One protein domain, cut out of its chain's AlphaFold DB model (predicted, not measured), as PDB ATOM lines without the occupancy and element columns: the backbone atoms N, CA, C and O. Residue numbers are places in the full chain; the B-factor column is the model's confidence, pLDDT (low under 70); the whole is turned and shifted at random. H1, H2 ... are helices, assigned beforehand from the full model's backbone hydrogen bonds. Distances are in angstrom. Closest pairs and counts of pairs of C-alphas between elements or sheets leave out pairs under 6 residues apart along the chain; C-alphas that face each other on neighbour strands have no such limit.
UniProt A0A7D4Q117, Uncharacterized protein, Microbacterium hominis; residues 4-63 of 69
ATOM      1  N   THR A   4      12.430  11.076 -37.328       90.44
ATOM      2  CA  THR A   4      12.616  12.538 -37.294       90.44
ATOM      3  C   THR A   4      11.325  13.332 -37.497       90.44
ATOM      4  O   THR A   4      11.310  14.533 -37.242       90.44
ATOM      5  N   SER A   5      10.251  12.696 -37.980       93.06
ATOM      6  CA  SER A   5       8.924  13.317 -38.084       93.06
ATOM      7  C   SER A   5       8.012  12.992 -36.896       93.06
ATOM      8  O   SER A   5       6.843  13.378 -36.910       93.06
ATOM      9  N   TRP A   6       8.489  12.234 -35.908       95.12
ATOM     10  CA  TRP A   6       7.724  11.923 -34.703       95.12
ATOM     11  C   TRP A   6       7.828  13.056 -33.685       95.12
ATOM     12  O   TRP A   6       8.804  13.797 -33.629       95.12
ATOM     13  N   SER A   7       6.806  13.174 -32.844       96.75
ATOM     14  CA  SER A   7       6.887  14.001 -31.641       96.75
ATOM     15  C   SER A   7       7.806  13.366 -30.593       96.75
ATOM     16  O   SER A   7       7.927  12.140 -30.521       96.75
ATOM     17  N   ASP A   8       8.371  14.189 -29.704       97.12
ATOM     18  CA  ASP A   8       9.162  13.725 -28.556       97.12
ATOM     19  C   ASP A   8       8.429  12.625 -27.761       97.12
ATOM     20  O   ASP A   8       9.028  11.613 -27.408       97.12
ATOM     21  N   ALA A   9       7.115  12.767 -27.542       97.38
ATOM     22  CA  ALA A   9       6.310  11.784 -26.814       97.38
ATOM     23  C   ALA A   9       6.211  10.428 -27.537       97.38
ATOM     24  O   ALA A   9       6.267   9.378 -26.895       97.38
ATOM     25  N   GLN A  10       6.087  10.431 -28.868       97.56
ATOM     26  CA  GLN A  10       6.101   9.197 -29.663       97.56
ATOM     27  C   GLN A  10       7.463   8.507 -29.585       97.56
ATOM     28  O   GLN A  10       7.518   7.290 -29.451       97.56
ATOM     29  N   ILE A  11       8.546   9.282 -29.612       97.12
ATOM     30  CA  ILE A  11       9.913   8.763 -29.526       97.12
ATOM     31  C   ILE A  11      10.180   8.178 -28.141       97.12
ATOM     32  O   ILE A  11      10.656   7.054 -28.048       97.12
ATOM     33  N   VAL A  12       9.814   8.879 -27.063       98.19
ATOM     34  CA  VAL A  12       9.922   8.351 -25.692       98.19
ATOM     35  C   VAL A  12       9.138   7.046 -25.552       98.19
ATOM     36  O   VAL A  12       9.663   6.072 -25.016       98.19
ATOM     37  N   ARG A  13       7.907   6.995 -26.078       97.94
ATOM     38  CA  ARG A  13       7.102   5.768 -26.072       97.94
ATOM     39  C   ARG A  13       7.807   4.639 -26.813       97.94
ATOM     40  O   ARG A  13       7.879   3.545 -26.272       97.94
ATOM     41  N   ALA A  14       8.336   4.920 -28.000       97.31
ATOM     42  CA  ALA A  14       9.005   3.928 -28.827       97.31
ATOM     43  C   ALA A  14      10.308   3.413 -28.212       97.31
ATOM     44  O   ALA A  14      10.570   2.217 -28.298       97.31
ATOM     45  N   ILE A  15      11.094   4.282 -27.564       97.44
ATOM     46  CA  ILE A  15      12.270   3.871 -26.786       97.44
ATOM     47  C   ILE A  15      11.824   2.902 -25.691       97.44
ATOM     48  O   ILE A  15      12.312   1.781 -25.627       97.44
ATOM     49  N   ASN A  16      10.842   3.299 -24.878       97.81
ATOM     50  CA  ASN A  16      10.381   2.497 -23.743       97.81
ATOM     51  C   ASN A  16       9.720   1.173 -24.150       97.81
ATOM     52  O   ASN A  16       9.695   0.247 -23.347       97.81
ATOM     53  N   SER A  17       9.156   1.083 -25.358       97.00
ATOM     54  CA  SER A  17       8.557  -0.147 -25.887       97.00
ATOM     55  C   SER A  17       9.484  -0.953 -26.797       97.00
ATOM     56  O   SER A  17       9.024  -1.944 -27.359       97.00
ATOM     57  N   GLY A  18      10.737  -0.530 -27.000       95.06
ATOM     58  CA  GLY A  18      11.670  -1.206 -27.910       95.06
ATOM     59  C   GLY A  18      11.191  -1.238 -29.366       95.06
ATOM     60  O   GLY A  18      11.432  -2.202 -30.081       95.06
ATOM     61  N   SER A  19      10.450  -0.217 -29.806       96.06
ATOM     62  CA  SER A  19       9.827  -0.162 -31.139       96.06
ATOM     63  C   SER A  19      10.422   0.930 -32.031       96.06
ATOM     64  O   SER A  19       9.745   1.453 -32.921       96.06
ATOM     65  N   VAL A  20      11.655   1.345 -31.747       95.69
ATOM     66  CA  VAL A  20      12.397   2.265 -32.610       95.69
ATOM     67  C   VAL A  20      12.827   1.504 -33.869       95.69
ATOM     68  O   VAL A  20      13.388   0.418 -33.743       95.69
ATOM     69  N   PRO A  21      12.595   2.037 -35.078       94.62
ATOM     70  CA  PRO A  21      13.010   1.367 -36.304       94.62
ATOM     71  C   PRO A  21      14.535   1.227 -36.394       94.62
ATOM     72  O   PRO A  21      15.275   2.192 -36.176       94.62
ATOM     73  N   SER A  22      15.019   0.039 -36.762       93.25
ATOM     74  CA  SER A  22      16.454  -0.245 -36.855       93.25
ATOM     75  C   SER A  22      17.165   0.649 -37.884       93.25
ATOM     76  O   SER A  22      18.334   0.989 -37.692       93.25
ATOM     77  N   GLU A  23      16.480   1.094 -38.947       91.56
ATOM     78  CA  GLU A  23      17.025   2.052 -39.918       91.56
ATOM     79  C   GLU A  23      17.364   3.412 -39.288       91.56
ATOM     80  O   GLU A  23      18.364   4.040 -39.647       91.56
ATOM     81  N   ASP A  24      16.578   3.849 -38.306       94.31
ATOM     82  CA  ASP A  24      16.792   5.113 -37.608       94.31
ATOM     83  C   ASP A  24      17.888   4.984 -36.530       94.31
ATOM     84  O   ASP A  24      18.531   5.981 -36.195       94.31
ATOM     85  N   LEU A  25      18.171   3.767 -36.040       93.69
ATOM     86  CA  LEU A  25      19.299   3.484 -35.139       93.69
ATOM     87  C   LEU A  25      20.659   3.572 -35.837       93.69
ATOM     88  O   LEU A  25      21.646   4.014 -35.236       93.69
ATOM     89  N   VAL A  26      20.722   3.156 -37.104       91.88
ATOM     90  CA  VAL A  26      21.945   3.240 -37.918       91.88
ATOM     91  C   VAL A  26      22.081   4.586 -38.632       91.88
ATOM     92  O   VAL A  26      23.202   5.029 -38.888       91.88
ATOM     93  N   SER A  27      20.964   5.263 -38.915       92.06
ATOM     94  CA  SER A  27      20.953   6.611 -39.479       92.06
ATOM     95  C   SER A  27      21.588   7.618 -38.521       92.06
ATOM     96  O   SER A  27      21.232   7.703 -37.344       92.06
ATOM     97  N   ARG A  28      22.510   8.444 -39.031       92.12
ATOM     98  CA  ARG A  28      23.135   9.520 -38.244       92.12
ATOM     99  C   ARG A  28      22.092  10.517 -37.731       92.12
ATOM    100  O   ARG A  28      22.162  10.919 -36.569       92.12
ATOM    101  N   ASP A  29      21.150  10.899 -38.588       93.94
ATOM    102  CA  ASP A  29      20.133  11.903 -38.266       93.94
ATOM    103  C   ASP A  29      19.074  11.329 -37.320       93.94
ATOM    104  O   ASP A  29      18.729  11.979 -36.330       93.94
ATOM    105  N   GLY A  30      18.644  10.084 -37.559       95.38
ATOM    106  CA  GLY A  30      17.725   9.356 -36.678       95.38
ATOM    107  C   GLY A  30      18.303   9.205 -35.271       95.38
ATOM    108  O   GLY A  30      17.703   9.666 -34.296       95.38
ATOM    109  N   TRP A  31      19.528   8.685 -35.162       96.12
ATOM    110  CA  TRP A  31      20.203   8.508 -33.878       96.12
ATOM    111  C   TRP A  31      20.432   9.830 -33.138       96.12
ATOM    112  O   TRP A  31      20.179   9.930 -31.936       96.12
ATOM    113  N   SER A  32      20.874  10.879 -33.841       97.00
ATOM    114  CA  SER A  32      21.064  12.199 -33.228       97.00
ATOM    115  C   SER A  32      19.753  12.763 -32.672       97.00
ATOM    116  O   SER A  32      19.741  13.345 -31.581       97.00
ATOM    117  N   HIS A  33      18.646  12.561 -33.390       97.00
ATOM    118  CA  HIS A  33      17.324  12.992 -32.957       97.00
ATOM    119  C   HIS A  33      16.847  12.223 -31.715       97.00
ATOM    120  O   HIS A  33      16.465  12.850 -30.726       97.00
ATOM    121  N   ILE A  34      16.981  10.892 -31.713       97.38
ATOM    122  CA  ILE A  34      16.671  10.022 -30.566       97.38
ATOM    123  C   ILE A  34      17.444  10.470 -29.315       97.38
ATOM    124  O   ILE A  34      16.844  10.718 -28.267       97.38
ATOM    125  N   CYS A  35      18.764  10.664 -29.424       97.75
ATOM    126  CA  CYS A  35      19.592  11.125 -28.306       97.75
ATOM    127  C   CYS A  35      19.161  12.499 -27.778       97.75
ATOM    128  O   CYS A  35      19.170  12.732 -26.566       97.75
ATOM    129  N   ARG A  36      18.769  13.420 -28.669       97.94
ATOM    130  CA  ARG A  36      18.282  14.750 -28.283       97.94
ATOM    131  C   ARG A  36      16.977  14.660 -27.494       97.94
ATOM    132  O   ARG A  36      16.855  15.326 -26.465       97.94
ATOM    133  N   VAL A  37      16.032  13.838 -27.948       97.56
ATOM    134  CA  VAL A  37      14.761  13.618 -27.245       97.56
ATOM    135  C   VAL A  37      15.001  12.970 -25.886       97.56
ATOM    136  O   VAL A  37      14.477  13.464 -24.888       97.56
ATOM    137  N   ARG A  38      15.861  11.944 -25.809       97.12
ATOM    138  CA  ARG A  38      16.266  11.337 -24.532       97.12
ATOM    139  C   ARG A  38      16.867  12.370 -23.583       97.12
ATOM    140  O   ARG A  38      16.510  12.396 -22.412       97.12
ATOM    141  N   GLY A  39      17.757  13.239 -24.067       97.25
ATOM    142  CA  GLY A  39      18.380  14.281 -23.244       97.25
ATOM    143  C   GLY A  39      17.370  15.258 -22.632       97.25
ATOM    144  O   GLY A  39      17.521  15.655 -21.480       97.25
ATOM    145  N   ARG A  40      16.313  15.605 -23.374       97.50
ATOM    146  CA  ARG A  40      15.231  16.488 -22.902       97.50
ATOM    147  C   ARG A  40      14.236  15.786 -21.980       97.50
ATOM    148  O   ARG A  40      13.673  16.425 -21.099       97.50
ATOM    149  N   ASN A  41      14.047  14.481 -22.162       97.12
ATOM    150  CA  ASN A  41      13.030  13.681 -21.478       97.12
ATOM    151  C   ASN A  41      13.650  12.596 -20.583       97.12
ATOM    152  O   ASN A  41      13.078  11.523 -20.417       97.12
ATOM    153  N   PHE A  42      14.812  12.875 -19.986       94.12
ATOM    154  CA  PHE A  42      15.626  11.883 -19.271       94.12
ATOM    155  C   PHE A  42      14.842  11.074 -18.224       94.12
ATOM    156  O   PHE A  42      14.994   9.865 -18.148       94.12
ATOM    157  N   ARG A  43      13.950  11.720 -17.461       96.81
ATOM    158  CA  ARG A  43      13.142  11.053 -16.420       96.81
ATOM    159  C   ARG A  43      12.022  10.158 -16.958       96.81
ATOM    160  O   ARG A  43      11.453   9.394 -16.189       96.81
ATOM    161  N   GLN A  44      11.644  10.315 -18.224       97.00
ATOM    162  CA  GLN A  44      10.545   9.572 -18.849       97.00
ATOM    163  C   GLN A  44      11.043   8.375 -19.660       97.00
ATOM    164  O   GLN A  44      10.248   7.509 -20.019       97.00
ATOM    165  N   VAL A  45      12.340   8.338 -19.966       97.25
ATOM    166  CA  VAL A  45      12.977   7.212 -20.641       97.25
ATOM    167  C   VAL A  45      13.363   6.178 -19.590       97.25
ATOM    168  O   VAL A  45      14.053   6.491 -18.623       97.25
ATOM    169  N   ASN A  46      12.897   4.947 -19.775       97.00
ATOM    170  CA  ASN A  46      13.316   3.812 -18.972       97.00
ATOM    171  C   ASN A  46      14.795   3.501 -19.282       97.00
ATOM    172  O   ASN A  46      15.182   3.389 -20.444       97.00
ATOM    173  N   GLU A  47      15.615   3.391 -18.236       96.75
ATOM    174  CA  GLU A  47      17.065   3.205 -18.368       96.75
ATOM    175  C   GLU A  47      17.434   1.838 -18.968       96.75
ATOM    176  O   GLU A  47      18.338   1.771 -19.793       96.75
ATOM    177  N   GLU A  48      16.714   0.770 -18.622       97.62
ATOM    178  CA  GLU A  48      16.914  -0.571 -19.190       97.62
ATOM    179  C   GLU A  48      16.587  -0.574 -20.688       97.62
ATOM    180  O   GLU A  48      17.430  -0.929 -21.509       97.62
ATOM    181  N   ALA A  49      15.431  -0.022 -21.067       97.25
ATOM    182  CA  ALA A  49      15.042   0.109 -22.472       97.25
ATOM    183  C   ALA A  49      16.043   0.960 -23.280       97.25
ATOM    184  O   ALA A  49      16.309   0.694 -24.452       97.25
ATOM    185  N   TRP A  50      16.632   1.986 -22.658       97.81
ATOM    186  CA  TRP A  50      17.682   2.790 -23.279       97.81
ATOM    187  C   TRP A  50      18.981   2.001 -23.498       97.81
ATOM    188  O   TRP A  50      19.619   2.145 -24.546       97.81
ATOM    189  N   GLN A  51      19.379   1.175 -22.530       97.88
ATOM    190  CA  GLN A  51      20.563   0.318 -22.635       97.88
ATOM    191  C   GLN A  51      20.395  -0.750 -23.719       97.88
ATOM    192  O   GLN A  51      21.314  -0.951 -24.523       97.88
ATOM    193  N   ASP A  52      19.214  -1.359 -23.807       97.38
ATOM    194  CA  ASP A  52      18.875  -2.317 -24.861       97.38
ATOM    195  C   ASP A  52      18.952  -1.668 -26.243       97.38
ATOM    196  O   ASP A  52      19.604  -2.191 -27.147       97.38
ATOM    197  N   LEU A  53      18.393  -0.463 -26.387       97.19
ATOM    198  CA  LEU A  53      18.438   0.294 -27.637       97.19
ATOM    199  C   LEU A  53      19.874   0.623 -28.077       97.19
ATOM    200  O   LEU A  53      20.224   0.527 -29.257       97.19
ATOM    201  N   CYS A  54      20.730   1.009 -27.126       96.81
ATOM    202  CA  CYS A  54      22.147   1.255 -27.392       96.81
ATOM    203  C   CYS A  54      22.873  -0.025 -27.831       96.81
ATOM    204  O   CYS A  54      23.714   0.021 -28.736       96.81
ATOM    205  N   SER A  55      22.533  -1.158 -27.216       96.38
ATOM    206  CA  SER A  55      23.096  -2.471 -27.539       96.38
ATOM    207  C   SER A  55      22.671  -2.937 -28.932       96.38
ATOM    208  O   SER A  55      23.522  -3.357 -29.721       96.38
ATOM    209  N   GLU A  56      21.391  -2.778 -29.284       95.62
ATOM    210  CA  GLU A  56      20.873  -3.061 -30.627       95.62
ATOM    211  C   GLU A  56      21.610  -2.229 -31.679       95.62
ATOM    212  O   GLU A  56      22.110  -2.769 -32.668       95.62
ATOM    213  N   ARG A  57      21.772  -0.921 -31.444       95.00
ATOM    214  CA  ARG A  57      22.549  -0.064 -32.345       95.00
ATOM    215  C   ARG A  57      23.981  -0.567 -32.522       95.00
ATOM    216  O   ARG A  57      24.457  -0.622 -33.654       95.00
ATOM    217  N   GLY A  58      24.670  -0.922 -31.436       94.06
ATOM    218  CA  GLY A  58      26.031  -1.464 -31.501       94.06
ATOM    219  C   GLY A  58      26.105  -2.736 -32.353       94.06
ATOM    220  O   GLY A  58      26.957  -2.851 -33.235       94.06
ATOM    221  N   TYR A  59      25.150  -3.647 -32.163       93.19
ATOM    222  CA  TYR A  59      25.018  -4.857 -32.972       93.19
ATOM    223  C   TYR A  59      24.790  -4.545 -34.463       93.19
ATOM    224  O   TYR A  59      25.481  -5.091 -35.330       93.19
ATOM    225  N   LEU A  60      23.869  -3.629 -34.778       92.00
ATOM    226  CA  LEU A  60      23.561  -3.228 -36.154       92.00
ATOM    227  C   LEU A  60      24.755  -2.551 -36.842       92.00
ATOM    228  O   LEU A  60      25.015  -2.808 -38.023       92.00
ATOM    229  N   GLN A  61      25.509  -1.720 -36.118       88.75
ATOM    230  CA  GLN A  61      26.717  -1.076 -36.638       88.75
ATOM    231  C   GLN A  61      27.820  -2.091 -36.942       88.75
ATOM    232  O   GLN A  61      28.412  -2.030 -38.020       88.75
ATOM    233  N   ASN A  62      28.036  -3.066 -36.054       86.50
ATOM    234  CA  ASN A  62      28.991  -4.152 -36.287       86.50
ATOM    235  C   ASN A  62      28.610  -4.989 -37.511       86.50
ATOM    236  O   ASN A  62      29.464  -5.318 -38.328       86.50
ATOM    237  N   ARG A  63      27.319  -5.285 -37.693       83.88
ATOM    238  CA  ARG A  63      26.842  -6.033 -38.863       83.88
ATOM    239  C   ARG A  63      26.962  -5.243 -40.168       83.88
ATOM    240  O   ARG A  63      27.199  -5.833 -41.220       83.88
TER     241      ARG A  63
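This is residues 4 to 63 of the 69 residues of an uncharacterized protein of Microbacterium hominis (UniProt A0A7D4Q117). Four helices make a four-sided ring, with the longest, H4, and the next longest, H3, as its two long sides, running roughly opposite ways and set apart from each other. H1 spans from the later part of H3 to the earlier part of H4, and the short H2 bridges the other end, from the first residues of H3 to the later part of H4. The printed part has 60 residues, with the named helices H1, H2, H3 and H4 in that order along the chain and no named strand; the class is all helix. The whole is compact, with a radius of gyration of the C-alphas of 10.5 A, and the C-alphas span 31 by 24 by 17 A along their three main axes.

H4, residues 47 to 63, is 24.5 A long from first to last C-alpha; it begins with C-alpha 47 at (17.065, 3.205, -18.368) and ends with C-alpha 63 at (26.842, -6.033, -38.863). H3, residues 28 to 40, is 18.6 A long. H1, residues 8 to 16, is 12.3 A long and begins with C-alpha 8 at (9.162, 13.725, -28.556). H2, residues 22 to 26, is 6.6 A long.

H4 touches H1 with residues 49 to 53 alone, and the closest C-alphas of the two, those of Asn 16 and Ala 49, are 5.4 A apart. Their lines are about perpendicular, at 81 degrees. H4 touches H2 with residues 57 to 61 alone; the closest C-alphas, those of Leu 25 and Arg 57, are 5.6 A apart. H3 touches H1 with residues 34 to 38 alone; the closest C-alphas of the two, those of Asp 8 and Val 37, are 5.8 A apart. The lines of H1 and H3 are about perpendicular, at 84 degrees. H2 and H3 only just touch, with 3 pairs of C-alphas within 8 A, and touch only at the corner by their link; H3 does so with residues 30 to 31 alone, and the closest C-alphas are those of Asp 24 and Gly 30, 4.4 A apart. H3 and H4 are apart, and so are H1 and H2, with no C-alpha of the one within 8 A of the other. In H1, H2, H3 and H4 every O i to N i+4 pair is within hydrogen-bond range.

The two C-alphas farthest apart, those of Arg 43 and Arg 63, are 31.4 A apart. The printed part runs from residue 4 to residue 63 of a chain of 69 residues and has no cut. The links from H1 to H2 and from H2 to H3 are tight, and the link from H3 to H4, with 6 residues between them, is short. The mean pLDDT of the printed part is 95.4, and no printed residue is under 70.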